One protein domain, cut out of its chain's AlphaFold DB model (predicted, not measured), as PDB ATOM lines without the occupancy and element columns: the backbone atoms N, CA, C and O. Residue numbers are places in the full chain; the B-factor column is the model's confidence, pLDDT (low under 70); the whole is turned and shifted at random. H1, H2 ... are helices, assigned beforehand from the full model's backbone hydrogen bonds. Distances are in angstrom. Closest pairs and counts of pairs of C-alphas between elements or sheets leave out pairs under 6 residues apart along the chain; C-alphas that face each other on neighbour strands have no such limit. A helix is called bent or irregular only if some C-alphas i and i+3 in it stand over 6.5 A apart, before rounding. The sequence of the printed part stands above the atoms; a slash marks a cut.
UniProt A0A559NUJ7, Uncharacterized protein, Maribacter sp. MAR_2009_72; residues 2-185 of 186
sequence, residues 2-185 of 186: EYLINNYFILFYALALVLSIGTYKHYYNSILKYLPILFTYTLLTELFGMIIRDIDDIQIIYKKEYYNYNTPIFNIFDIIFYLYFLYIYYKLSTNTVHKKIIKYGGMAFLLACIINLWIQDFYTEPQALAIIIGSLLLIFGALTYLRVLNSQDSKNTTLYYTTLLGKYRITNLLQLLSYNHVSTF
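This is residues 2 to 185 of the 186 residues of an uncharacterized protein of Maribacter sp. MAR_2009_72 (UniProt A0A559NUJ7). Five long helices run back and forth along the longest axis: H2, H3, H4 and H5 stand side by side in a row, and H6 folds back onto H4 and H5 to make a three-helix bundle at one side. The shorter H8 lies loosely between H6 and H2, H7 sits near one end of the long helices, the loop of residues 55 to 70 extends from the other, and the small H1 leads into H2. The printed part has 184 residues with eight named helices, H1 to H8 in order, and no named strand, so its class is all helix. It is compact, with a radius of gyration of the C-alphas of 18.0 A, yet elongated, spanning 61 by 37 by 25 A.

Find C-alpha 31 at (98.081, 125.121, 94.780); from there H3, residues 31 to 54, runs 36.8 A to C-alpha 54 at (116.104, 128.393, 62.880). Equally long by residues is H6, residues 128 to 151, 34.6 A. Between them come H4, residues 71 to 92, 31.5 A, and H5, residues 96 to 116, 29.6 A. Before H3 look for H1, residues 2 to 6, and H2, residues 8 to 26, 28.2 A. After H6 come H7, residues 157 to 167, and H8, residues 170 to 183, ending at C-alpha 183 (119.506, 137.604, 80.730). H2 and H3 are irregular, with 7.6 A between C-alphas 22 and 25 and between C-alphas 31 and 34; H7 is only just so, with 6.6 A between C-alphas 162 and 165.

Start at the hub, H4, which touches H3, H5 and H6. H4, H5 and H6 form an up and down bundle, each running against the one before. H4 and H5 are a hairpin at a shallow tilt of 11 degrees, their closest C-alphas, Tyr 90 and Lys 99, 5.4 A apart. H5 and H6 are a hairpin too, closest at the C-alphas of Ala 112 and Ala 130, 5.0 A. H4 and H6 touch and run the same way; the closest C-alphas are Tyr 89 and Gly 141, 5.5 A. H3 touches H4 and makes a hairpin with it, with the closest C-alphas, those of Ile 31 and Ile 88, 6.5 A apart. H2 and H3 form a hairpin at a shallow tilt of 23 degrees; the closest C-alphas are Leu 17 and Phe 39, 5.2 A. H8 is near H6, and it is close to but not clearly touching H2, at the C-alphas of Ala 16 and Leu 173, 7.5 A. H7 is near H6, and H1 and H2 meet only through their link. In H1, H4, H5 and H6 every O i to N i+4 pair is within hydrogen-bond range, against 13 of 15 in H2, 17 of 20 in H3, 9 of 10 in H8 and 3 of 7 in H7, where 4 of 8 O i to N i+3 pairs are.

The two farthest C-alphas, Lys 64 and Lys 155, are 61.2 A apart, and the printed part has no cut. The links H3 to H4, 16 residues, and H5 to H6, 11 residues, are long. Residues 153 to 158, of which 157 and 158 belong to H7, stand free. Mean pLDDT of the printed part is 81.5; residue 4 and residues 152 to 185 are under 70.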
ATOM      1  N   GLU A   2     128.870 122.809  70.681       74.56
ATOM      2  CA  GLU A   2     128.568 124.252  70.604       74.56
ATOM      3  C   GLU A   2     127.067 124.592  70.713       74.56
ATOM      4  O   GLU A   2     126.686 125.447  71.502       74.56
ATOM      5  N   TYR A   3     126.187 123.829  70.053       70.56
ATOM      6  CA  TYR A   3     124.730 124.020  70.158       70.56
ATOM      7  C   TYR A   3     124.174 123.824  71.582       70.56
ATOM      8  O   TYR A   3     123.264 124.538  71.995       70.56
ATOM      9  N   LEU A   4     124.735 122.883  72.354       65.69
ATOM     10  CA  LEU A   4     124.333 122.655  73.750       65.69
ATOM     11  C   LEU A   4     124.840 123.765  74.672       65.69
ATOM     12  O   LEU A   4     124.165 124.103  75.638       65.69
ATOM     13  N   ILE A   5     126.009 124.332  74.367       71.56
ATOM     14  CA  ILE A   5     126.557 125.480  75.094       71.56
ATOM     15  C   ILE A   5     125.741 126.736  74.793       71.56
ATOM     16  O   ILE A   5     125.520 127.521  75.698       71.56
ATOM     17  N   ASN A   6     125.233 126.910  73.574       75.31
ATOM     18  CA  ASN A   6     124.437 128.089  73.223       75.31
ATOM     19  C   ASN A   6     122.974 127.991  73.685       75.31
ATOM     20  O   ASN A   6     122.318 129.013  73.846       75.31
ATOM     21  N   ASN A   7     122.472 126.777  73.948       79.38
ATOM     22  CA  ASN A   7     121.086 126.535  74.371       79.38
ATOM     23  C   ASN A   7     120.993 125.783  75.712       79.38
ATOM     24  O   ASN A   7     120.081 124.986  75.946       79.38
ATOM     25  N   TYR A   8     121.948 126.021  76.617       80.75
ATOM     26  CA  TYR A   8     122.041 125.309  77.899       80.75
ATOM     27  C   TYR A   8     120.798 125.489  78.786       80.75
ATOM     28  O   TYR A   8     120.490 124.626  79.609       80.75
ATOM     29  N   PHE A   9     120.059 126.590  78.620       80.25
ATOM     30  CA  PHE A   9     118.827 126.883  79.356       80.25
ATOM     31  C   PHE A   9     117.742 125.815  79.139       80.25
ATOM     32  O   PHE A   9     117.019 125.478  80.074       80.25
ATOM     33  N   ILE A  10     117.696 125.183  77.962       85.56
ATOM     34  CA  ILE A  10     116.750 124.101  77.648       85.56
ATOM     35  C   ILE A  10     116.962 122.903  78.559       85.56
ATOM     36  O   ILE A  10     115.996 122.308  79.036       85.56
ATOM     37  N   LEU A  11     118.222 122.563  78.846       87.00
ATOM     38  CA  LEU A  11     118.540 121.482  79.774       87.00
ATOM     39  C   LEU A  11     118.014 121.805  81.173       87.00
ATOM     40  O   LEU A  11     117.460 120.928  81.832       87.00
ATOM     41  N   PHE A  12     118.112 123.062  81.610       86.62
ATOM     42  CA  PHE A  12     117.543 123.490  82.887       86.62
ATOM     43  C   PHE A  12     116.014 123.407  82.903       86.62
ATOM     44  O   PHE A  12     115.460 122.914  83.886       86.62
ATOM     45  N   TYR A  13     115.330 123.803  81.826       86.94
ATOM     46  CA  TYR A  13     113.873 123.666  81.718       86.94
ATOM     47  C   TYR A  13     113.428 122.197  81.689       86.94
ATOM     48  O   TYR A  13     112.495 121.821  82.399       86.94
ATOM     49  N   ALA A  14     114.134 121.339  80.952       90.81
ATOM     50  CA  ALA A  14     113.871 119.903  80.916       90.81
ATOM     51  C   ALA A  14     114.094 119.251  82.291       90.81
ATOM     52  O   ALA A  14     113.260 118.473  82.757       90.81
ATOM     53  N   LEU A  15     115.178 119.608  82.988       91.12
ATOM     54  CA  LEU A  15     115.433 119.152  84.354       91.12
ATOM     55  C   LEU A  15     114.349 119.640  85.322       91.12
ATOM     56  O   LEU A  15     113.862 118.849  86.130       91.12
ATOM     57  N   ALA A  16     113.935 120.906  85.230       89.38
ATOM     58  CA  ALA A  16     112.848 121.452  86.038       89.38
ATOM     59  C   ALA A  16     111.542 120.672  85.815       89.38
ATOM     60  O   ALA A  16     110.878 120.288  86.781       89.38
ATOM     61  N   LEU A  17     111.217 120.361  84.557       92.38
ATOM     62  CA  LEU A  17     110.052 119.563  84.195       92.38
ATOM     63  C   LEU A  17     110.127 118.150  84.788       92.38
ATOM     64  O   LEU A  17     109.206 117.743  85.497       92.38
ATOM     65  N   VAL A  18     111.234 117.432  84.579       93.88
ATOM     66  CA  VAL A  18     111.434 116.075  85.118       93.88
ATOM     67  C   VAL A  18     111.329 116.065  86.643       93.88
ATOM     68  O   VAL A  18     110.630 115.223  87.209       93.88
ATOM     69  N   LEU A  19     111.964 117.024  87.324       91.75
ATOM     70  CA  LEU A  19     111.879 117.156  88.778       91.75
ATOM     71  C   LEU A  19     110.450 117.451  89.238       91.75
ATOM     72  O   LEU A  19     109.995 116.868  90.225       91.75
ATOM     73  N   SER A  20     109.724 118.317  88.528       90.19
ATOM     74  CA  SER A  20     108.334 118.631  88.861       90.19
ATOM     75  C   SER A  20     107.436 117.401  88.717       90.19
ATOM     76  O   SER A  20     106.702 117.084  89.652       90.19
ATOM     77  N   ILE A  21     107.550 116.640  87.626       93.12
ATOM     78  CA  ILE A  21     106.770 115.417  87.404       93.12
ATOM     79  C   ILE A  21     107.150 114.348  88.435       93.12
ATOM     80  O   ILE A  21     106.277 113.780  89.088       93.12
ATOM     81  N   GLY A  22     108.446 114.115  88.661       91.94
ATOM     82  CA  GLY A  22     108.922 113.115  89.621       91.94
ATOM     83  C   GLY A  22     108.484 113.404  91.061       91.94
ATOM     84  O   GLY A  22     108.258 112.484  91.851       91.94
ATOM     85  N   THR A  23     108.299 114.679  91.406       88.25
ATOM     86  CA  THR A  23     107.809 115.100  92.726       88.25
ATOM     87  C   THR A  23     106.300 115.346  92.774       88.25
ATOM     88  O   THR A  23     105.791 115.626  93.860       88.25
ATOM     89  N   TYR A  24     105.571 115.160  91.666       88.19
ATOM     90  CA  TYR A  24     104.157 115.525  91.515       88.19
ATOM     91  C   TYR A  24     103.246 114.946  92.598       88.19
ATOM     92  O   TYR A  24     102.396 115.649  93.148       88.19
ATOM     93  N   LYS A  25     103.498 113.692  92.994       87.19
ATOM     94  CA  LYS A  25     102.765 113.008  94.072       87.19
ATOM     95  C   LYS A  25     102.718 113.788  95.394       87.19
ATOM     96  O   LYS A  25     101.774 113.619  96.155       87.19
ATOM     97  N   HIS A  26     103.704 114.643  95.671       83.62
ATOM     98  CA  HIS A  26     103.791 115.384  96.934       83.62
ATOM     99  C   HIS A  26     102.941 116.656  96.943       83.62
ATOM    100  O   HIS A  26     102.587 117.142  98.012       83.62
ATOM    101  N   TYR A  27     102.620 117.212  95.775       83.25
ATOM    102  CA  TYR A  27     101.954 118.510  95.672       83.25
ATOM    103  C   TYR A  27     100.723 118.496  94.756       83.25
ATOM    104  O   TYR A  27     100.126 119.550  94.528       83.25
ATOM    105  N   TYR A  28     100.295 117.314  94.299       85.69
ATOM    106  CA  TYR A  28      99.090 117.085  93.494       85.69
ATOM    107  C   TYR A  28      97.829 117.752  94.066       85.69
ATOM    108  O   TYR A  28      97.071 118.393  93.344       85.69
ATOM    109  N   ASN A  29      97.634 117.663  95.384       84.12
ATOM    110  CA  ASN A  29      96.483 118.252  96.080       84.12
ATOM    111  C   ASN A  29      96.724 119.703  96.535       84.12
ATOM    112  O   ASN A  29      95.951 120.247  97.321       84.12
ATOM    113  N   SER A  30      97.808 120.337  96.083       88.00
ATOM    114  CA  SER A  30      98.183 121.693  96.484       88.00
ATOM    115  C   SER A  30      97.912 122.727  95.388       88.00
ATOM    116  O   SER A  30      97.548 122.413  94.254       88.00
ATOM    117  N   ILE A  31      98.157 123.995  95.720       88.06
ATOM    118  CA  ILE A  31      98.081 125.121  94.780       88.06
ATOM    119  C   ILE A  31      99.091 124.950  93.621       88.06
ATOM    120  O   ILE A  31      98.834 125.419  92.514       88.06
ATOM    121  N   LEU A  32     100.195 124.223  93.841       87.25
ATOM    122  CA  LEU A  32     101.262 123.986  92.859       87.25
ATOM    123  C   LEU A  32     100.940 122.876  91.848       87.25
ATOM    124  O   LEU A  32     101.773 122.563  91.008       87.25
ATOM    125  N   LYS A  33      99.747 122.273  91.874       88.81
ATOM    126  CA  LYS A  33      99.392 121.138  91.001       88.81
ATOM    127  C   LYS A  33      99.511 121.396  89.489       88.81
ATOM    128  O   LYS A  33      99.542 120.445  88.718       88.81
ATOM    129  N   TYR A  34      99.564 122.657  89.060       91.62
ATOM    130  CA  TYR A  34      99.765 123.034  87.655       91.62
ATOM    131  C   TYR A  34     101.231 123.360  87.312       91.62
ATOM    132  O   TYR A  34     101.515 123.734  86.181       91.62
ATOM    133  N   LEU A  35     102.168 123.202  88.254       88.88
ATOM    134  CA  LEU A  35     103.586 123.499  88.038       88.88
ATOM    135  C   LEU A  35     104.210 122.652  86.909       88.88
ATOM    136  O   LEU A  35     104.903 123.238  86.081       88.88
ATOM    137  N   PRO A  36     103.928 121.335  86.780       92.56
ATOM    138  CA  PRO A  36     104.402 120.563  85.632       92.56
ATOM    139  C   PRO A  36     103.879 121.101  84.312       92.56
ATOM    140  O   PRO A  36     104.618 121.150  83.343       92.56
ATOM    141  N   ILE A  37     102.616 121.535  84.276       94.44
ATOM    142  CA  ILE A  37     102.014 122.097  83.065       94.44
ATOM    143  C   ILE A  37     102.720 123.399  82.692       94.44
ATOM    144  O   ILE A  37     103.032 123.590  81.522       94.44
ATOM    145  N   LEU A  38     103.038 124.253  83.673       93.50
ATOM    146  CA  LEU A  38     103.812 125.467  83.424       93.50
ATOM    147  C   LEU A  38     105.204 125.145  82.869       93.50
ATOM    148  O   LEU A  38     105.591 125.736  81.873       93.50
ATOM    149  N   PHE A  39     105.939 124.197  83.457       92.19
ATOM    150  CA  PHE A  39     107.271 123.831  82.959       92.19
ATOM    151  C   PHE A  39     107.238 123.121  81.607       92.19
ATOM    152  O   PHE A  39     108.130 123.343  80.792       92.19
ATOM    153  N   THR A  40     106.207 122.318  81.330       95.00
ATOM    154  CA  THR A  40     105.962 121.787  79.986       95.00
ATOM    155  C   THR A  40     105.752 122.936  79.015       95.00
ATOM    156  O   THR A  40     106.360 122.946  77.953       95.00
ATOM    157  N   TYR A  41     104.930 123.918  79.386       94.25
ATOM    158  CA  TYR A  41     104.672 125.079  78.550       94.25
ATOM    159  C   TYR A  41     105.945 125.899  78.314       94.25
ATOM    160  O   TYR A  41     106.230 126.207  77.168       94.25
ATOM    161  N   THR A  42     106.771 126.144  79.338       92.88
ATOM    162  CA  THR A  42     108.088 126.784  79.180       92.88
ATOM    163  C   THR A  42     108.975 126.019  78.203       92.88
ATOM    164  O   THR A  42     109.480 126.604  77.254       92.88
ATOM    165  N   LEU A  43     109.131 124.704  78.389       93.38
ATOM    166  CA  LEU A  43     109.966 123.891  77.505       93.38
ATOM    167  C   LEU A  43     109.445 123.916  76.061       93.38
ATOM    168  O   LEU A  43     110.236 124.041  75.134       93.38
ATOM    169  N   LEU A  44     108.128 123.817  75.864       94.38
ATOM    170  CA  LEU A  44     107.519 123.879  74.536       94.38
ATOM    171  C   LEU A  44     107.678 125.257  73.889       94.38
ATOM    172  O   LEU A  44     108.013 125.312  72.713       94.38
ATOM    173  N   THR A  45     107.483 126.349  74.632       92.81
ATOM    174  CA  THR A  45     107.714 127.723  74.156       92.81
ATOM    175  C   THR A  45     109.148 127.890  73.666       92.81
ATOM    176  O   THR A  45     109.344 128.395  72.567       92.81
ATOM    177  N   GLU A  46     110.140 127.407  74.417       90.75
ATOM    178  CA  GLU A  46     111.549 127.467  74.007       90.75
ATOM    179  C   GLU A  46     111.826 126.635  72.752       90.75
ATOM    180  O   GLU A  46     112.452 127.109  71.804       90.75
ATOM    181  N   LEU A  47     111.319 125.398  72.708       91.62
ATOM    182  CA  LEU A  47     111.460 124.537  71.533       91.62
ATOM    183  C   LEU A  47     110.815 125.170  70.296       91.62
ATOM    184  O   LEU A  47     111.438 125.203  69.237       91.62
ATOM    185  N   PHE A  48     109.603 125.710  70.421       90.81
ATOM    186  CA  PHE A  48     108.934 126.403  69.322       90.81
ATOM    187  C   PHE A  48     109.659 127.687  68.931       90.81
ATOM    188  O   PHE A  48     109.823 127.945  67.742       90.81
ATOM    189  N   GLY A  49     110.143 128.453  69.907       89.31
ATOM    190  CA  GLY A  49     110.921 129.660  69.674       89.31
ATOM    191  C   GLY A  49     112.161 129.387  68.829       89.31
ATOM    192  O   GLY A  49     112.413 130.123  67.878       89.31
ATOM    193  N   MET A  50     112.889 128.306  69.118       87.88
ATOM    194  CA  MET A  50     114.015 127.872  68.288       87.88
ATOM    195  C   MET A  50     113.580 127.398  66.905       87.88
ATOM    196  O   MET A  50     114.199 127.780  65.923       87.88
ATOM    197  N   ILE A  51     112.517 126.591  66.815       89.38
ATOM    198  CA  ILE A  51     112.009 126.087  65.530       89.38
ATOM    199  C   ILE A  51     111.683 127.250  64.585       89.38
ATOM    200  O   ILE A  51     112.085 127.215  63.432       89.38
ATOM    201  N   ILE A  52     111.006 128.290  65.074       88.31
ATOM    202  CA  ILE A  52     110.637 129.470  64.271       88.31
ATOM    203  C   ILE A  52     111.857 130.312  63.899       88.31
ATOM    204  O   ILE A  52     111.903 130.908  62.829       88.31
ATOM    205  N   ARG A  53     112.847 130.388  64.790       86.75
ATOM    206  CA  ARG A  53     114.063 131.165  64.546       86.75
ATOM    207  C   ARG A  53     114.983 130.496  63.524       86.75
ATOM    208  O   ARG A  53     115.618 131.200  62.744       86.75
ATOM    209  N   ASP A  54     115.074 129.169  63.574       86.56
ATOM    210  CA  ASP A  54     116.104 128.393  62.880       86.56
ATOM    211  C   ASP A  54     115.566 127.683  61.610       86.56
ATOM    212  O   ASP A  54     116.364 127.169  60.825       86.56
ATOM    213  N   ILE A  55     114.239 127.626  61.395       86.88
ATOM    214  CA  ILE A  55     113.600 127.016  60.212       86.88
ATOM    215  C   ILE A  55     112.803 128.068  59.431       86.88
ATOM    216  O   ILE A  55     111.684 128.413  59.804       86.88
ATOM    217  N   ASP A  56     113.344 128.494  58.289       82.88
ATOM    218  CA  ASP A  56     112.786 129.573  57.456       82.88
ATOM    219  C   ASP A  56     111.349 129.319  56.956       82.88
ATOM    220  O   ASP A  56     110.592 130.263  56.723       82.88
ATOM    221  N   ASP A  57     110.945 128.052  56.811       85.31
ATOM    222  CA  ASP A  57     109.604 127.668  56.345       85.31
ATOM    223  C   ASP A  57     108.509 127.855  57.415       85.31
ATOM    224  O   ASP A  57     107.315 127.846  57.099       85.31
ATOM    225  N   ILE A  58     108.888 128.005  58.689       84.56
ATOM    226  CA  ILE A  58     107.960 128.099  59.819       84.56
ATOM    227  C   ILE A  58     107.946 129.538  60.331       84.56
ATOM    228  O   ILE A  58     108.819 129.958  61.079       84.56
ATOM    229  N   GLN A  59     106.892 130.278  59.984       85.88
ATOM    230  CA  GLN A  59     106.723 131.681  60.367       85.88
ATOM    231  C   GLN A  59     105.420 131.908  61.137       85.88
ATOM    232  O   GLN A  59     104.366 131.370  60.793       85.88
ATOM    233  N   ILE A  60     105.483 132.753  62.167       85.25
ATOM    234  CA  ILE A  60     104.293 133.265  62.872       85.25
ATOM    235  C   ILE A  60     103.871 134.619  62.313       85.25
ATOM    236  O   ILE A  60     102.682 134.939  62.260       85.25
ATOM    237  N   ILE A  61     104.848 135.417  61.890       85.38
ATOM    238  CA  ILE A  61     104.639 136.767  61.387       85.38
ATOM    239  C   ILE A  61     104.883 136.751  59.884       85.38
ATOM    240  O   ILE A  61     106.007 136.591  59.423       85.38
ATOM    241  N   TYR A  62     103.820 136.976  59.116       83.12
ATOM    242  CA  TYR A  62     103.851 136.998  57.650       83.12
ATOM    243  C   TYR A  62     104.373 138.341  57.109       83.12
ATOM    244  O   TYR A  62     103.737 138.993  56.280       83.12
ATOM    245  N   LYS A  63     105.524 138.792  57.618       83.69
ATOM    246  CA  LYS A  63     106.264 139.962  57.133       83.69
ATOM    247  C   LYS A  63     107.708 139.550  56.892       83.69
ATOM    248  O   LYS A  63     108.354 139.024  57.791       83.69
ATOM    249  N   LYS A  64     108.230 139.849  55.700       82.12
ATOM    250  CA  LYS A  64     109.578 139.440  55.270       82.12
ATOM    251  C   LYS A  64     110.693 139.889  56.225       82.12
ATOM    252  O   LYS A  64     111.697 139.206  56.341       82.12
ATOM    253  N   GLU A  65     110.517 141.021  56.895       86.50
ATOM    254  CA  GLU A  65     111.492 141.585  57.841       86.50
ATOM    255  C   GLU A  65     111.516 140.860  59.197       86.50
ATOM    256  O   GLU A  65     112.508 140.950  59.911       86.50
ATOM    257  N   TYR A  66     110.449 140.130  59.538       84.25
ATOM    258  CA  TYR A  66     110.214 139.560  60.871       84.25
ATOM    259  C   TYR A  66     109.804 138.079  60.819       84.25
ATOM    260  O   TYR A  66     109.185 137.572  61.751       84.25
ATOM    261  N   TYR A  67     110.098 137.375  59.724       82.06
ATOM    262  CA  TYR A  67     109.618 136.003  59.500       82.06
ATOM    263  C   TYR A  67     110.102 135.013  60.575       82.06
ATOM    264  O   TYR A  67     109.368 134.100  60.943       82.06
ATOM    265  N   ASN A  68     111.298 135.249  61.119       83.25
ATOM    266  CA  ASN A  68     111.946 134.444  62.153       83.25
ATOM    267  C   ASN A  68     111.677 134.947  63.587       83.25
ATOM    268  O   ASN A  68     112.287 134.461  64.543       83.25
ATOM    269  N   TYR A  69     110.796 135.938  63.760       88.19
ATOM    270  CA  TYR A  69     110.461 136.463  65.080       88.19
ATOM    271  C   TYR A  69     109.476 135.530  65.788       88.19
ATOM    272  O   TYR A  69     108.422 135.160  65.271       88.19
ATOM    273  N   ASN A  70     109.813 135.198  67.029       91.62
ATOM    274  CA  ASN A  70     109.033 134.347  67.927       91.62
ATOM    275  C   ASN A  70     108.452 135.131  69.120       91.62
ATOM    276  O   ASN A  70     107.786 134.552  69.982       91.62
ATOM    277  N   THR A  71     108.639 136.453  69.134       91.94
ATOM    278  CA  THR A  71     108.181 137.386  70.170       91.94
ATOM    279  C   THR A  71     106.711 137.220  70.578       91.94
ATOM    280  O   THR A  71     106.450 137.256  71.780       91.94
ATOM    281  N   PRO A  72     105.739 136.955  69.672       92.56
ATOM    282  CA  PRO A  72     104.351 136.741  70.084       92.56
ATOM    283  C   PRO A  72     104.184 135.567  71.055       92.56
ATOM    284  O   PRO A  72     103.406 135.664  72.004       92.56
ATOM    285  N   ILE A  73     104.913 134.461  70.843       93.75
ATOM    286  CA  ILE A  73     104.846 133.295  71.737       93.75
ATOM    287  C   ILE A  73     105.386 133.686  73.110       93.75
ATOM    288  O   ILE A  73     104.749 133.387  74.120       93.75
ATOM    289  N   PHE A  74     106.522 134.386  73.153       92.94
ATOM    290  CA  PHE A  74     107.144 134.806  74.406       92.94
ATOM    291  C   PHE A  74     106.292 135.828  75.169       92.94
ATOM    292  O   PHE A  74     106.097 135.668  76.370       92.94
ATOM    293  N   ASN A  75     105.657 136.781  74.484       95.25
ATOM    294  CA  ASN A  75     104.729 137.719  75.118       95.25
ATOM    295  C   ASN A  75     103.511 137.003  75.737       95.25
ATOM    296  O   ASN A  75     103.106 137.305  76.861       95.25
ATOM    297  N   ILE A  76     102.929 136.015  75.044       95.62
ATOM    298  CA  ILE A  76     101.832 135.201  75.600       95.62
ATOM    299  C   ILE A  76     102.332 134.355  76.779       95.62
ATOM    300  O   ILE A  76     101.634 134.215  77.790       95.62
ATOM    301  N   PHE A  77     103.530 133.784  76.651       95.56
ATOM    302  CA  PHE A  77     104.168 133.009  77.704       95.56
ATOM    303  C   PHE A  77     104.354 133.831  78.981       95.56
ATOM    304  O   PHE A  77     103.912 133.379  80.040       95.56
ATOM    305  N   ASP A  78     104.886 135.047  78.875       94.31
ATOM    306  CA  ASP A  78     105.081 135.961  79.999       94.31
ATOM    307  C   ASP A  78     103.768 136.230  80.737       94.31
ATOM    308  O   ASP A  78     103.693 136.077  81.959       94.31
ATOM    309  N   ILE A  79     102.693 136.555  80.012       97.12
ATOM    310  CA  ILE A  79     101.376 136.808  80.617       97.12
ATOM    311  C   ILE A  79     100.912 135.601  81.439       97.12
ATOM    312  O   ILE A  79     100.513 135.751  82.599       97.12
ATOM    313  N   ILE A  80     100.979 134.396  80.867       97.25
ATOM    314  CA  ILE A  80     100.575 133.159  81.548       97.25
ATOM    315  C   ILE A  80     101.458 132.908  82.775       97.25
ATOM    316  O   ILE A  80     100.944 132.589  83.852       97.25
ATOM    317  N   PHE A  81     102.772 133.085  82.632       95.44
ATOM    318  CA  PHE A  81     103.754 132.882  83.687       95.44
ATOM    319  C   PHE A  81     103.505 133.816  84.878       95.44
ATOM    320  O   PHE A  81     103.328 133.350  86.010       95.44
ATOM    321  N   TYR A  82     103.407 135.126  84.637       96.38
ATOM    322  CA  TYR A  82     103.160 136.112  85.687       96.38
ATOM    323  C   TYR A  82     101.820 135.868  86.387       96.38
ATOM    324  O   TYR A  82     101.771 135.833  87.618       96.38
ATOM    325  N   LEU A  83     100.737 135.628  85.640       97.19
ATOM    326  CA  LEU A  83      99.424 135.356  86.232       97.19
ATOM    327  C   LEU A  83      99.425 134.094  87.100       97.19
ATOM    328  O   LEU A  83      98.828 134.093  88.181       97.19
ATOM    329  N   TYR A  84     100.114 133.038  86.665       96.25
ATOM    330  CA  TYR A  84     100.235 131.803  87.432       96.25
ATOM    331  C   TYR A  84     100.922 132.029  88.787       96.25
ATOM    332  O   TYR A  84     100.396 131.625  89.831       96.25
ATOM    333  N   PHE A  85     102.064 132.720  88.807       94.31
ATOM    334  CA  PHE A  85     102.776 132.981  90.058       94.31
ATOM    335  C   PHE A  85     102.056 133.992  90.954       94.31
ATOM    336  O   PHE A  85     102.004 133.798  92.170       94.31
ATOM    337  N   LEU A  86     101.416 135.019  90.388       95.94
ATOM    338  CA  LEU A  86     100.565 135.928  91.161       95.94
ATOM    339  C   LEU A  86      99.393 135.183  91.810       95.94
ATOM    340  O   LEU A  86      99.081 135.430  92.978       95.94
ATOM    341  N   TYR A  87      98.786 134.223  91.109       95.88
ATOM    342  CA  TYR A  87      97.765 133.347  91.680       95.88
ATOM    343  C   TYR A  87      98.307 132.517  92.854       95.88
ATOM    344  O   TYR A  87      97.660 132.455  93.907       95.88
ATOM    345  N   ILE A  88      99.500 131.926  92.716       92.62
ATOM    346  CA  ILE A  88     100.153 131.190  93.807       92.62
ATOM    347  C   ILE A  88     100.350 132.098  95.020       92.62
ATOM    348  O   ILE A  88      99.893 131.760  96.114       92.62
ATOM    349  N   TYR A  89     100.985 133.259  94.845       92.81
ATOM    350  CA  TYR A  89     101.268 134.168  95.955       92.81
ATOM    351  C   TYR A  89      99.989 134.701  96.602       92.81
ATOM    352  O   TYR A  89      99.906 134.788  97.829       92.81
ATOM    353  N   TYR A  90      98.950 134.973  95.812       94.75
ATOM    354  CA  TYR A  90      97.642 135.346  96.337       94.75
ATOM    355  C   TYR A  90      97.051 134.247  97.232       94.75
ATOM    356  O   TYR A  90      96.528 134.543  98.308       94.75
ATOM    357  N   LYS A  91      97.132 132.977  96.815       90.88
ATOM    358  CA  LYS A  91      96.599 131.843  97.585       90.88
ATOM    359  C   LYS A  91      97.430 131.523  98.827       90.88
ATOM    360  O   LYS A  91      96.840 131.197  99.854       90.88
ATOM    361  N   LEU A  92      98.754 131.645  98.750       87.50
ATOM    362  CA  LEU A  92      99.665 131.400  99.872       87.50
ATOM    363  C   LEU A  92      99.653 132.528 100.913       87.50
ATOM    364  O   LEU A  92      99.926 132.281 102.086       87.50
ATOM    365  N   SER A  93      99.322 133.760 100.518       88.12
ATOM    366  CA  SER A  93      99.309 134.893 101.439       88.12
ATOM    367  C   SER A  93      98.183 134.789 102.475       88.12
ATOM    368  O   SER A  93      96.990 134.771 102.153       88.12
ATOM    369  N   THR A  94      98.554 134.794 103.754       87.00
ATOM    370  CA  THR A  94      97.617 134.854 104.888       87.00
ATOM    371  C   THR A  94      97.236 136.293 105.244       87.00
ATOM    372  O   THR A  94      96.107 136.546 105.657       87.00
ATOM    373  N   ASN A  95      98.138 137.252 105.014       89.50
ATOM    374  CA  ASN A  95      97.905 138.667 105.282       89.50
ATOM    375  C   ASN A  95      96.938 139.273 104.243       89.50
ATOM    376  O   ASN A  95      97.146 139.170 103.029       89.50
ATOM    377  N   THR A  96      95.874 139.920 104.728       93.50
ATOM    378  CA  THR A  96      94.820 140.529 103.901       93.50
ATOM    379  C   THR A  96      95.319 141.727 103.091       93.50
ATOM    380  O   THR A  96      94.865 141.922 101.965       93.50
ATOM    381  N   VAL A  97      96.282 142.492 103.612       95.44
ATOM    382  CA  VAL A  97      96.933 143.609 102.910       95.44
ATOM    383  C   VAL A  97      97.758 143.079 101.742       95.44
ATOM    384  O   VAL A  97      97.556 143.514 100.612       95.44
ATOM    385  N   HIS A  98      98.610 142.076 101.973       94.38
ATOM    386  CA  HIS A  98      99.402 141.453 100.905       94.38
ATOM    387  C   HIS A  98      98.504 140.848  99.817       94.38
ATOM    388  O   HIS A  98      98.756 141.033  98.630       94.38
ATOM    389  N   LYS A  99      97.397 140.199 100.207       95.44
ATOM    390  CA  LYS A  99      96.390 139.692  99.262       95.44
ATOM    391  C   LYS A  99      95.787 140.792  98.394       95.44
ATOM    392  O   LYS A  99      95.618 140.582  97.196       95.44
ATOM    393  N   LYS A 100      95.451 141.945  98.982       97.50
ATOM    394  CA  LYS A 100      94.947 143.102  98.229       97.50
ATOM    395  C   LYS A 100      96.009 143.632  97.269       97.50
ATOM    396  O   LYS A 100      95.682 143.827  96.105       97.50
ATOM    397  N   ILE A 101      97.257 143.783  97.716       97.56
ATOM    398  CA  ILE A 101      98.373 144.229  96.865       97.56
ATOM    399  C   ILE A 101      98.548 143.290  95.670       97.56
ATOM    400  O   ILE A 101      98.567 143.762  94.544       97.56
ATOM    401  N   ILE A 102      98.593 141.971  95.880       96.81
ATOM    402  CA  ILE A 102      98.749 141.003  94.781       96.81
ATOM    403  C   ILE A 102      97.532 141.027  93.847       96.81
ATOM    404  O   ILE A 102      97.696 140.985  92.632       96.81
ATOM    405  N   LYS A 103      96.308 141.130  94.384       97.25
ATOM    406  CA  LYS A 103      95.083 141.184  93.570       97.25
ATOM    407  C   LYS A 103      95.043 142.433  92.685       97.25
ATOM    408  O   LYS A 103      94.869 142.312  91.477       97.25
ATOM    409  N   TYR A 104      95.185 143.618  93.278       98.06
ATOM    410  CA  TYR A 104      95.153 144.878  92.532       98.06
ATOM    411  C   TYR A 104      96.401 145.053  91.664       98.06
ATOM    412  O   TYR A 104      96.301 145.568  90.559       98.06
ATOM    413  N   GLY A 105      97.549 144.542  92.111       97.81
ATOM    414  CA  GLY A 105      98.764 144.443  91.313       97.81
ATOM    415  C   GLY A 105      98.570 143.570  90.075       97.81
ATOM    416  O   GLY A 105      98.915 143.996  88.984       97.81
ATOM    417  N   GLY A 106      97.940 142.400  90.201       97.81
ATOM    418  CA  GLY A 106      97.600 141.561  89.048       97.81
ATOM    419  C   GLY A 106      96.658 142.254  88.060       97.81
ATOM    420  O   GLY A 106      96.834 142.126  86.853       97.81
ATOM    421  N   MET A 107      95.704 143.056  88.551       98.00
ATOM    422  CA  MET A 107      94.873 143.904  87.685       98.00
ATOM    423  C   MET A 107      95.707 144.987  86.986       98.00
ATOM    424  O   MET A 107      95.532 145.205  85.792       98.00
ATOM    425  N   ALA A 108      96.637 145.629  87.699       97.94
ATOM    426  CA  ALA A 108      97.555 146.610  87.123       97.94
ATOM    427  C   ALA A 108      98.500 145.985  86.080       97.94
ATOM    428  O   ALA A 108      98.743 146.595  85.048       97.94
ATOM    429  N   PHE A 109      98.974 144.756  86.304       98.38
ATOM    430  CA  PHE A 109      99.759 143.988  85.337       98.38
ATOM    431  C   PHE A 109      98.966 143.707  84.051       98.38
ATOM    432  O   PHE A 109      99.471 143.932  82.957       98.38
ATOM    433  N   LEU A 110      97.702 143.285  84.159       98.25
ATOM    434  CA  LEU A 110      96.846 143.086  82.982       98.25
ATOM    435  C   LEU A 110      96.574 144.397  82.238       98.25
ATOM    436  O   LEU A 110      96.640 144.432  81.011       98.25
ATOM    437  N   LEU A 111      96.316 145.484  82.971       97.94
ATOM    438  CA  LEU A 111      96.187 146.814  82.376       97.94
ATOM    439  C   LEU A 111      97.472 147.228  81.664       97.94
ATOM    440  O   LEU A 111      97.399 147.777  80.574       97.94
ATOM    441  N   ALA A 112      98.633 146.916  82.228       97.56
ATOM    442  CA  ALA A 112      99.917 147.144  81.589       97.56
ATOM    443  C   ALA A 112     100.103 146.335  80.307       97.56
ATOM    444  O   ALA A 112     100.551 146.904  79.320       97.56
ATOM    445  N   CYS A 113      99.706 145.059  80.279       96.88
ATOM    446  CA  CYS A 113      99.731 144.252  79.054       96.88
ATOM    447  C   CYS A 113      98.891 144.898  77.946       96.88
ATOM    448  O   CYS A 113      99.304 144.911  76.791       96.88
ATOM    449  N   ILE A 114      97.730 145.457  78.305       96.88
ATOM    450  CA  ILE A 114      96.846 146.155  77.368       96.88
ATOM    451  C   ILE A 114      97.484 147.484  76.938       96.88
ATOM    452  O   ILE A 114      97.645 147.709  75.746       96.88
ATOM    453  N   ILE A 115      97.916 148.328  77.885       96.50
ATOM    454  CA  ILE A 115      98.545 149.637  77.624       96.50
ATOM    455  C   ILE A 115      99.784 149.498  76.731       96.50
ATOM    456  O   ILE A 115     100.014 150.327  75.851       96.50
ATOM    457  N   ASN A 116     100.567 148.437  76.917       95.06
ATOM    458  CA  ASN A 116     101.783 148.226  76.148       95.06
ATOM    459  C   ASN A 116     101.512 148.036  74.649       95.06
ATOM    460  O   ASN A 116     102.390 148.353  73.858       95.06
ATOM    461  N   LEU A 117     100.306 147.602  74.249       94.25
ATOM    462  CA  LEU A 117      99.918 147.461  72.836       94.25
ATOM    463  C   LEU A 117      99.901 148.797  72.073       94.25
ATOM    464  O   LEU A 117      99.956 148.793  70.848       94.25
ATOM    465  N   TRP A 118      99.818 149.933  72.777       95.69
ATOM    466  CA  TRP A 118      99.917 151.269  72.171       95.69
ATOM    467  C   TRP A 118     101.330 151.859  72.223       95.69
ATOM    468  O   TRP A 118     101.555 152.921  71.647       95.69
ATOM    469  N   ILE A 119     102.264 151.213  72.926       93.44
ATOM    470  CA  ILE A 119     103.644 151.689  73.093       93.44
ATOM    471  C   ILE A 119     104.593 150.881  72.205       93.44
ATOM    472  O   ILE A 119     105.463 151.459  71.564       93.44
ATOM    473  N   GLN A 120     104.414 149.559  72.166       92.94
ATOM    474  CA  GLN A 120     105.281 148.615  71.465       92.94
ATOM    475  C   GLN A 120     104.443 147.640  70.640       92.94
ATOM    476  O   GLN A 120     103.357 147.226  71.059       92.94
ATOM    477  N   ASP A 121     104.960 147.240  69.479       92.75
ATOM    478  CA  ASP A 121     104.311 146.232  68.643       92.75
ATOM    479  C   ASP A 121     104.453 144.850  69.300       92.75
ATOM    480  O   ASP A 121     105.551 144.324  69.470       92.75
ATOM    481  N   PHE A 122     103.316 144.252  69.661       92.50
ATOM    482  CA  PHE A 122     103.236 142.943  70.317       92.50
ATOM    483  C   PHE A 122     103.897 141.810  69.521       92.50
ATOM    484  O   PHE A 122     104.282 140.790  70.095       92.50
ATOM    485  N   TYR A 123     103.985 141.953  68.200       90.31
ATOM    486  CA  TYR A 123     104.556 140.944  67.326       90.31
ATOM    487  C   TYR A 123     106.067 141.058  67.213       90.31
ATOM    488  O   TYR A 123     106.730 140.045  67.019       90.31
ATOM    489  N   THR A 124     106.625 142.258  67.333       91.69
ATOM    490  CA  THR A 124     108.060 142.457  67.117       91.69
ATOM    491  C   THR A 124     108.829 142.719  68.401       91.69
ATOM    492  O   THR A 124     110.020 142.426  68.451       91.69
ATOM    493  N   GLU A 125     108.169 143.210  69.449       92.06
ATOM    494  CA  GLU A 125     108.820 143.662  70.676       92.06
ATOM    495  C   GLU A 125     108.283 142.984  71.949       92.06
ATOM    496  O   GLU A 125     107.083 142.704  72.062       92.06
ATOM    497  N   PRO A 126     109.158 142.734  72.943       92.81
ATOM    498  CA  PRO A 126     108.741 142.284  74.266       92.81
ATOM    499  C   PRO A 126     107.887 143.334  74.982       92.81
ATOM    500  O   PRO A 126     108.124 144.535  74.836       92.81
ATOM    501  N   GLN A 127     106.947 142.902  75.828       94.75
ATOM    502  CA  GLN A 127     106.097 143.827  76.585       94.75
ATOM    503  C   GLN A 127     106.796 144.437  77.813       94.75
ATOM    504  O   GLN A 127     106.481 144.096  78.956       94.75
ATOM    505  N   ALA A 128     107.728 145.369  77.599       94.38
ATOM    506  CA  ALA A 128     108.627 145.880  78.639       94.38
ATOM    507  C   ALA A 128     107.894 146.420  79.882       94.38
ATOM    508  O   ALA A 128     108.256 146.088  81.014       94.38
ATOM    509  N   LEU A 129     106.825 147.205  79.701       93.81
ATOM    510  CA  LEU A 129     106.068 147.772  80.825       93.81
ATOM    511  C   LEU A 129     105.377 146.674  81.651       93.81
ATOM    512  O   LEU A 129     105.410 146.708  82.885       93.81
ATOM    513  N   ALA A 130     104.795 145.675  80.985       95.38
ATOM    514  CA  ALA A 130     104.177 144.530  81.648       95.38
ATOM    515  C   ALA A 130     105.218 143.695  82.409       95.38
ATOM    516  O   ALA A 130     104.993 143.368  83.576       95.38
ATOM    517  N   ILE A 131     106.376 143.430  81.799       95.62
ATOM    518  CA  ILE A 131     107.489 142.689  82.411       95.62
ATOM    519  C   ILE A 131     107.974 143.386  83.687       95.62
ATOM    520  O   ILE A 131     108.151 142.730  84.717       95.62
ATOM    521  N   ILE A 132     108.136 144.714  83.670       96.00
ATOM    522  CA  ILE A 132     108.577 145.485  84.843       96.00
ATOM    523  C   ILE A 132     107.564 145.353  85.986       96.00
ATOM    524  O   ILE A 132     107.931 144.995  87.109       96.00
ATOM    525  N   ILE A 133     106.280 145.606  85.714       96.31
ATOM    526  CA  ILE A 133     105.232 145.541  86.741       96.31
ATOM    527  C   ILE A 133     105.072 144.113  87.270       96.31
ATOM    528  O   ILE A 133     105.012 143.908  88.485       96.31
ATOM    529  N   GLY A 134     105.041 143.121  86.377       96.06
ATOM    530  CA  GLY A 134     104.948 141.709  86.732       96.06
ATOM    531  C   GLY A 134     106.106 141.282  87.631       96.06
ATOM    532  O   GLY A 134     105.881 140.728  88.708       96.06
ATOM    533  N   SER A 135     107.338 141.621  87.252       95.94
ATOM    534  CA  SER A 135     108.548 141.278  88.011       95.94
ATOM    535  C   SER A 135     108.566 141.911  89.400       95.94
ATOM    536  O   SER A 135     108.843 141.219  90.379       95.94
ATOM    537  N   LEU A 136     108.199 143.192  89.529       97.12
ATOM    538  CA  LEU A 136     108.104 143.856  90.835       97.12
ATOM    539  C   LEU A 136     107.087 143.169  91.755       97.12
ATOM    540  O   LEU A 136     107.355 142.966  92.943       97.12
ATOM    541  N   LEU A 137     105.935 142.763  91.214       96.75
ATOM    542  CA  LEU A 137     104.917 142.042  91.978       96.75
ATOM    543  C   LEU A 137     105.366 140.631  92.368       96.75
ATOM    544  O   LEU A 137     105.078 140.197  93.486       96.75
ATOM    545  N   LEU A 138     106.089 139.923  91.493       95.56
ATOM    546  CA  LEU A 138     106.661 138.619  91.826       95.56
ATOM    547  C   LEU A 138     107.735 138.734  92.905       95.56
ATOM    548  O   LEU A 138     107.706 137.952  93.852       95.56
ATOM    549  N   ILE A 139     108.624 139.727  92.827       96.19
ATOM    550  CA  ILE A 139     109.625 139.996  93.869       96.19
ATOM    551  C   ILE A 139     108.927 140.270  95.204       96.19
ATOM    552  O   ILE A 139     109.280 139.677  96.224       96.19
ATOM    553  N   PHE A 140     107.888 141.111  95.211       95.25
ATOM    554  CA  PHE A 140     107.084 141.357  96.407       95.25
ATOM    555  C   PHE A 140     106.447 140.064  96.955       95.25
ATOM    556  O   PHE A 140     106.539 139.781  98.155       95.25
ATOM    557  N   GLY A 141     105.831 139.252  96.092       92.06
ATOM    558  CA  GLY A 141     105.242 137.961  96.459       92.06
ATOM    559  C   GLY A 141     106.270 136.991  97.049       92.06
ATOM    560  O   GLY A 141     106.045 136.411  98.113       92.06
ATOM    561  N   ALA A 142     107.438 136.879  96.421       91.25
ATOM    562  CA  ALA A 142     108.537 136.037  96.873       91.25
ATOM    563  C   ALA A 142     109.078 136.487  98.238       91.25
ATOM    564  O   ALA A 142     109.190 135.673  99.152       91.25
ATOM    565  N   LEU A 143     109.356 137.782  98.416       90.94
ATOM    566  CA  LEU A 143     109.875 138.325  99.675       90.94
ATOM    567  C   LEU A 143     108.881 138.166 100.827       90.94
ATOM    568  O   LEU A 143     109.268 137.802 101.937       90.94
ATOM    569  N   THR A 144     107.596 138.423 100.581       88.75
ATOM    570  CA  THR A 144     106.561 138.239 101.608       88.75
ATOM    571  C   THR A 144     106.397 136.770 101.986       88.75
ATOM    572  O   THR A 144     106.276 136.469 103.174       88.75
ATOM    573  N   TYR A 145     106.474 135.852 101.020       86.81
ATOM    574  CA  TYR A 145     106.470 134.415 101.280       86.81
ATOM    575  C   TYR A 145     107.692 133.961 102.093       86.81
ATOM    576  O   TYR A 145     107.531 133.276 103.102       86.81
ATOM    577  N   LEU A 146     108.903 134.390 101.716       86.12
ATOM    578  CA  LEU A 146     110.136 134.055 102.437       86.12
ATOM    579  C   LEU A 146     110.125 134.578 103.880       86.12
ATOM    580  O   LEU A 146     110.536 133.868 104.794       86.12
ATOM    581  N   ARG A 147     109.597 135.788 104.112       85.19
ATOM    582  CA  ARG A 147     109.422 136.322 105.474       85.19
ATOM    583  C   ARG A 147     108.499 135.443 106.312       85.19
ATOM    584  O   ARG A 147     108.838 135.137 107.448       85.19
ATOM    585  N   VAL A 148     107.365 135.014 105.752       83.81
ATOM    586  CA  VAL A 148     106.440 134.104 106.448       83.81
ATOM    587  C   VAL A 148     107.125 132.777 106.766       83.81
ATOM    588  O   VAL A 148     106.974 132.287 107.880       83.81
ATOM    589  N   LEU A 149     107.902 132.227 105.829       81.31
ATOM    590  CA  LEU A 149     108.643 130.984 106.035       81.31
ATOM    591  C   LEU A 149     109.657 131.101 107.185       81.31
ATOM    592  O   LEU A 149     109.683 130.234 108.051       81.31
ATOM    593  N   ASN A 150     110.418 132.196 107.237       77.81
ATOM    594  CA  ASN A 150     111.400 132.448 108.296       77.81
ATOM    595  C   ASN A 150     110.759 132.718 109.666       77.81
ATOM    596  O   ASN A 150     111.372 132.456 110.691       77.81
ATOM    597  N   SER A 151     109.538 133.260 109.709       73.06
ATOM    598  CA  SER A 151     108.809 133.483 110.966       73.06
ATOM    599  C   SER A 151     108.058 132.241 111.469       73.06
ATOM    600  O   SER A 151     107.585 132.240 112.602       73.06
ATOM    601  N   GLN A 152     107.904 131.201 110.642       63.53
ATOM    602  CA  GLN A 152     107.136 129.986 110.945       63.53
ATOM    603  C   GLN A 152     107.998 128.837 111.489       63.53
ATOM    604  O   GLN A 152     107.724 127.665 111.218       63.53
ATOM    605  N   ASP A 153     108.990 129.142 112.324       49.75
ATOM    606  CA  ASP A 153     109.599 128.109 113.158       49.75
ATOM    607  C   ASP A 153     108.514 127.472 114.062       49.75
ATOM    608  O   ASP A 153     108.000 128.081 114.999       49.75
ATOM    609  N   SER A 154     108.168 126.210 113.755       46.78
ATOM    610  CA  SER A 154     107.604 125.179 114.655       46.78
ATOM    611  C   SER A 154     106.080 124.899 114.753       46.78
ATOM    612  O   SER A 154     105.744 123.887 115.365       46.78
ATOM    613  N   LYS A 155     105.106 125.637 114.174       38.62
ATOM    614  CA  LYS A 155     103.675 125.402 114.574       38.62
ATOM    615  C   LYS A 155     102.560 125.123 113.552       38.62
ATOM    616  O   LYS A 155     101.472 124.789 114.008       38.62
ATOM    617  N   ASN A 156     102.756 125.152 112.230       41.22
ATOM    618  CA  ASN A 156     101.668 124.797 111.292       41.22
ATOM    619  C   ASN A 156     102.086 123.778 110.220       41.22
ATOM    620  O   ASN A 156     102.584 124.108 109.144       41.22
ATOM    621  N   THR A 157     101.794 122.513 110.513       44.09
ATOM    622  CA  THR A 157     102.110 121.306 109.734       44.09
ATOM    623  C   THR A 157     101.537 121.312 108.306       44.09
ATOM    624  O   THR A 157     102.080 120.665 107.417       44.09
ATOM    625  N   THR A 158     100.486 122.089 108.026       41.16
ATOM    626  CA  THR A 158      99.816 122.106 106.708       41.16
ATOM    627  C   THR A 158     100.569 122.921 105.650       41.16
ATOM    628  O   THR A 158     100.524 122.581 104.469       41.16
ATOM    629  N   LEU A 159     101.315 123.960 106.053       44.66
ATOM    630  CA  LEU A 159     102.249 124.667 105.162       44.66
ATOM    631  C   LEU A 159     103.563 123.876 105.014       44.66
ATOM    632  O   LEU A 159     104.250 123.985 104.004       44.66
ATOM    633  N   TYR A 160     103.877 123.027 105.998       40.69
ATOM    634  CA  TYR A 160     105.120 122.264 106.057       40.69
ATOM    635  C   TYR A 160     105.282 121.282 104.878       40.69
ATOM    636  O   TYR A 160     106.367 121.151 104.306       40.69
ATOM    637  N   TYR A 161     104.191 120.641 104.447       39.34
ATOM    638  CA  TYR A 161     104.225 119.683 103.335       39.34
ATOM    639  C   TYR A 161     104.307 120.340 101.951       39.34
ATOM    640  O   TYR A 161     104.941 119.776 101.061       39.34
ATOM    641  N   THR A 162     103.779 121.557 101.765       42.59
ATOM    642  CA  THR A 162     104.082 122.343 100.553       42.59
ATOM    643  C   THR A 162     105.520 122.876 100.579       42.59
ATOM    644  O   THR A 162     106.126 123.053  99.524       42.59
ATOM    645  N   THR A 163     106.112 123.054 101.767       45.78
ATOM    646  CA  THR A 163     107.495 123.531 101.954       45.78
ATOM    647  C   THR A 163     108.582 122.454 101.956       45.78
ATOM    648  O   THR A 163     109.757 122.819 101.962       45.78
ATOM    649  N   LEU A 164     108.274 121.153 101.867       39.41
ATOM    650  CA  LEU A 164     109.339 120.143 101.718       39.41
ATOM    651  C   LEU A 164     110.128 120.339 100.401       39.41
ATOM    652  O   LEU A 164     111.308 120.012 100.330       39.41
ATOM    653  N   LEU A 165     109.502 120.980  99.403       42.88
ATOM    654  CA  LEU A 165     110.133 121.466  98.165       42.88
ATOM    655  C   LEU A 165     110.834 122.833  98.315       42.88
ATOM    656  O   LEU A 165     111.736 123.155  97.543       42.88
ATOM    657  N   GLY A 166     110.437 123.632  99.310       39.09
ATOM    658  CA  GLY A 166     111.062 124.915  99.647       39.09
ATOM    659  C   GLY A 166     112.356 124.762 100.451       39.09
ATOM    660  O   GLY A 166     113.247 125.598 100.331       39.09
ATOM    661  N   LYS A 167     112.492 123.678 101.226       38.62
ATOM    662  CA  LYS A 167     113.690 123.414 102.041       38.62
ATOM    663  C   LYS A 167     114.838 122.792 101.239       38.62
ATOM    664  O   LYS A 167     115.994 122.978 101.596       38.62
ATOM    665  N   TYR A 168     114.533 122.103 100.137       41.88
ATOM    666  CA  TYR A 168     115.534 121.543  99.234       41.88
ATOM    667  C   TYR A 168     115.075 121.670  97.773       41.88
ATOM    668  O   TYR A 168     114.198 120.937  97.326       41.88
ATOM    669  N   ARG A 169     115.766 122.534  97.017       43.44
ATOM    670  CA  ARG A 169     115.934 122.526  95.545       43.44
ATOM    671  C   ARG A 169     115.064 123.427  94.655       43.44
ATOM    672  O   ARG A 169     115.593 123.806  93.617       43.44
ATOM    673  N   ILE A 170     113.836 123.841  94.993       45.53
ATOM    674  CA  ILE A 170     113.020 124.627  94.028       45.53
ATOM    675  C   ILE A 170     113.236 126.144  94.113       45.53
ATOM    676  O   ILE A 170     113.202 126.808  93.085       45.53
ATOM    677  N   THR A 171     113.525 126.716  95.282       42.47
ATOM    678  CA  THR A 171     113.793 128.165  95.419       42.47
ATOM    679  C   THR A 171     115.030 128.606  94.638       42.47
ATOM    680  O   THR A 171     114.964 129.598  93.917       42.47
ATOM    681  N   ASN A 172     116.104 127.813  94.679       36.44
ATOM    682  CA  ASN A 172     117.297 128.059  93.863       36.44
ATOM    683  C   ASN A 172     117.019 127.864  92.366       36.44
ATOM    684  O   ASN A 172     117.574 128.597  91.559       36.44
ATOM    685  N   LEU A 173     116.139 126.924  91.990       42.53
ATOM    686  CA  LEU A 173     115.732 126.729  90.596       42.53
ATOM    687  C   LEU A 173     114.873 127.894  90.095       42.53
ATOM    688  O   LEU A 173     115.133 128.407  89.023       42.53
ATOM    689  N   LEU A 174     113.891 128.362  90.868       43.56
ATOM    690  CA  LEU A 174     113.046 129.499  90.489       43.56
ATOM    691  C   LEU A 174     113.837 130.812  90.438       43.56
ATOM    692  O   LEU A 174     113.577 131.626  89.559       43.56
ATOM    693  N   GLN A 175     114.829 131.003  91.316       42.66
ATOM    694  CA  GLN A 175     115.775 132.117  91.202       42.66
ATOM    695  C   GLN A 175     116.681 131.986  89.973       42.66
ATOM    696  O   GLN A 175     116.863 132.981  89.282       42.66
ATOM    697  N   LEU A 176     117.188 130.790  89.646       38.25
ATOM    698  CA  LEU A 176     117.964 130.573  88.417       38.25
ATOM    699  C   LEU A 176     117.124 130.812  87.154       38.25
ATOM    700  O   LEU A 176     117.605 131.422  86.209       38.25
ATOM    701  N   LEU A 177     115.873 130.348  87.137       42.06
ATOM    702  CA  LEU A 177     114.971 130.489  85.991       42.06
ATOM    703  C   LEU A 177     114.513 131.944  85.830       42.06
ATOM    704  O   LEU A 177     114.489 132.447  84.714       42.06
ATOM    705  N   SER A 178     114.231 132.643  86.934       37.91
ATOM    706  CA  SER A 178     113.937 134.082  86.925       37.91
ATOM    707  C   SER A 178     115.147 134.926  86.520       37.91
ATOM    708  O   SER A 178     114.957 135.976  85.918       37.91
ATOM    709  N   TYR A 179     116.366 134.512  86.870       34.84
ATOM    710  CA  TYR A 179     117.590 135.223  86.503       34.84
ATOM    711  C   TYR A 179     117.940 135.002  85.025       34.84
ATOM    712  O   TYR A 179     118.201 135.964  84.307       34.84
ATOM    713  N   ASN A 180     117.845 133.758  84.545       38.44
ATOM    714  CA  ASN A 180     118.159 133.419  83.157       38.44
ATOM    715  C   ASN A 180     117.158 134.023  82.160       38.44
ATOM    716  O   ASN A 180     117.574 134.479  81.100       38.44
ATOM    717  N   HIS A 181     115.872 134.113  82.521       43.22
ATOM    718  CA  HIS A 181     114.849 134.747  81.682       43.22
ATOM    719  C   HIS A 181     115.051 136.264  81.524       43.22
ATOM    720  O   HIS A 181     114.609 136.845  80.542       43.22
ATOM    721  N   VAL A 182     115.716 136.933  82.476       37.03
ATOM    722  CA  VAL A 182     116.081 138.356  82.342       37.03
ATOM    723  C   VAL A 182     117.341 138.519  81.486       37.03
ATOM    724  O   VAL A 182     117.458 139.496  80.754       37.03
ATOM    725  N   SER A 183     118.269 137.555  81.523       30.94
ATOM    726  CA  SER A 183     119.506 137.604  80.730       30.94
ATOM    727  C   SER A 183     119.343 137.242  79.251       30.94
ATOM    728  O   SER A 183     120.234 137.540  78.471       30.94
ATOM    729  N   THR A 184     118.233 136.618  78.847       38.62
ATOM    730  CA  THR A 184     117.942 136.291  77.437       38.62
ATOM    731  C   THR A 184     117.375 137.466  76.630       38.62
ATOM    732  O   THR A 184     117.180 137.324  75.427       38.62
ATOM    733  N   PHE A 185     117.127 138.619  77.266       33.16
ATOM    734  CA  PHE A 185     116.669 139.859  76.615       33.16
ATOM    735  C   PHE A 185     117.758 140.949  76.524       33.16
ATOM    736  O   PHE A 185     117.430 142.116  76.304       33.16
TER     737      PHE A 185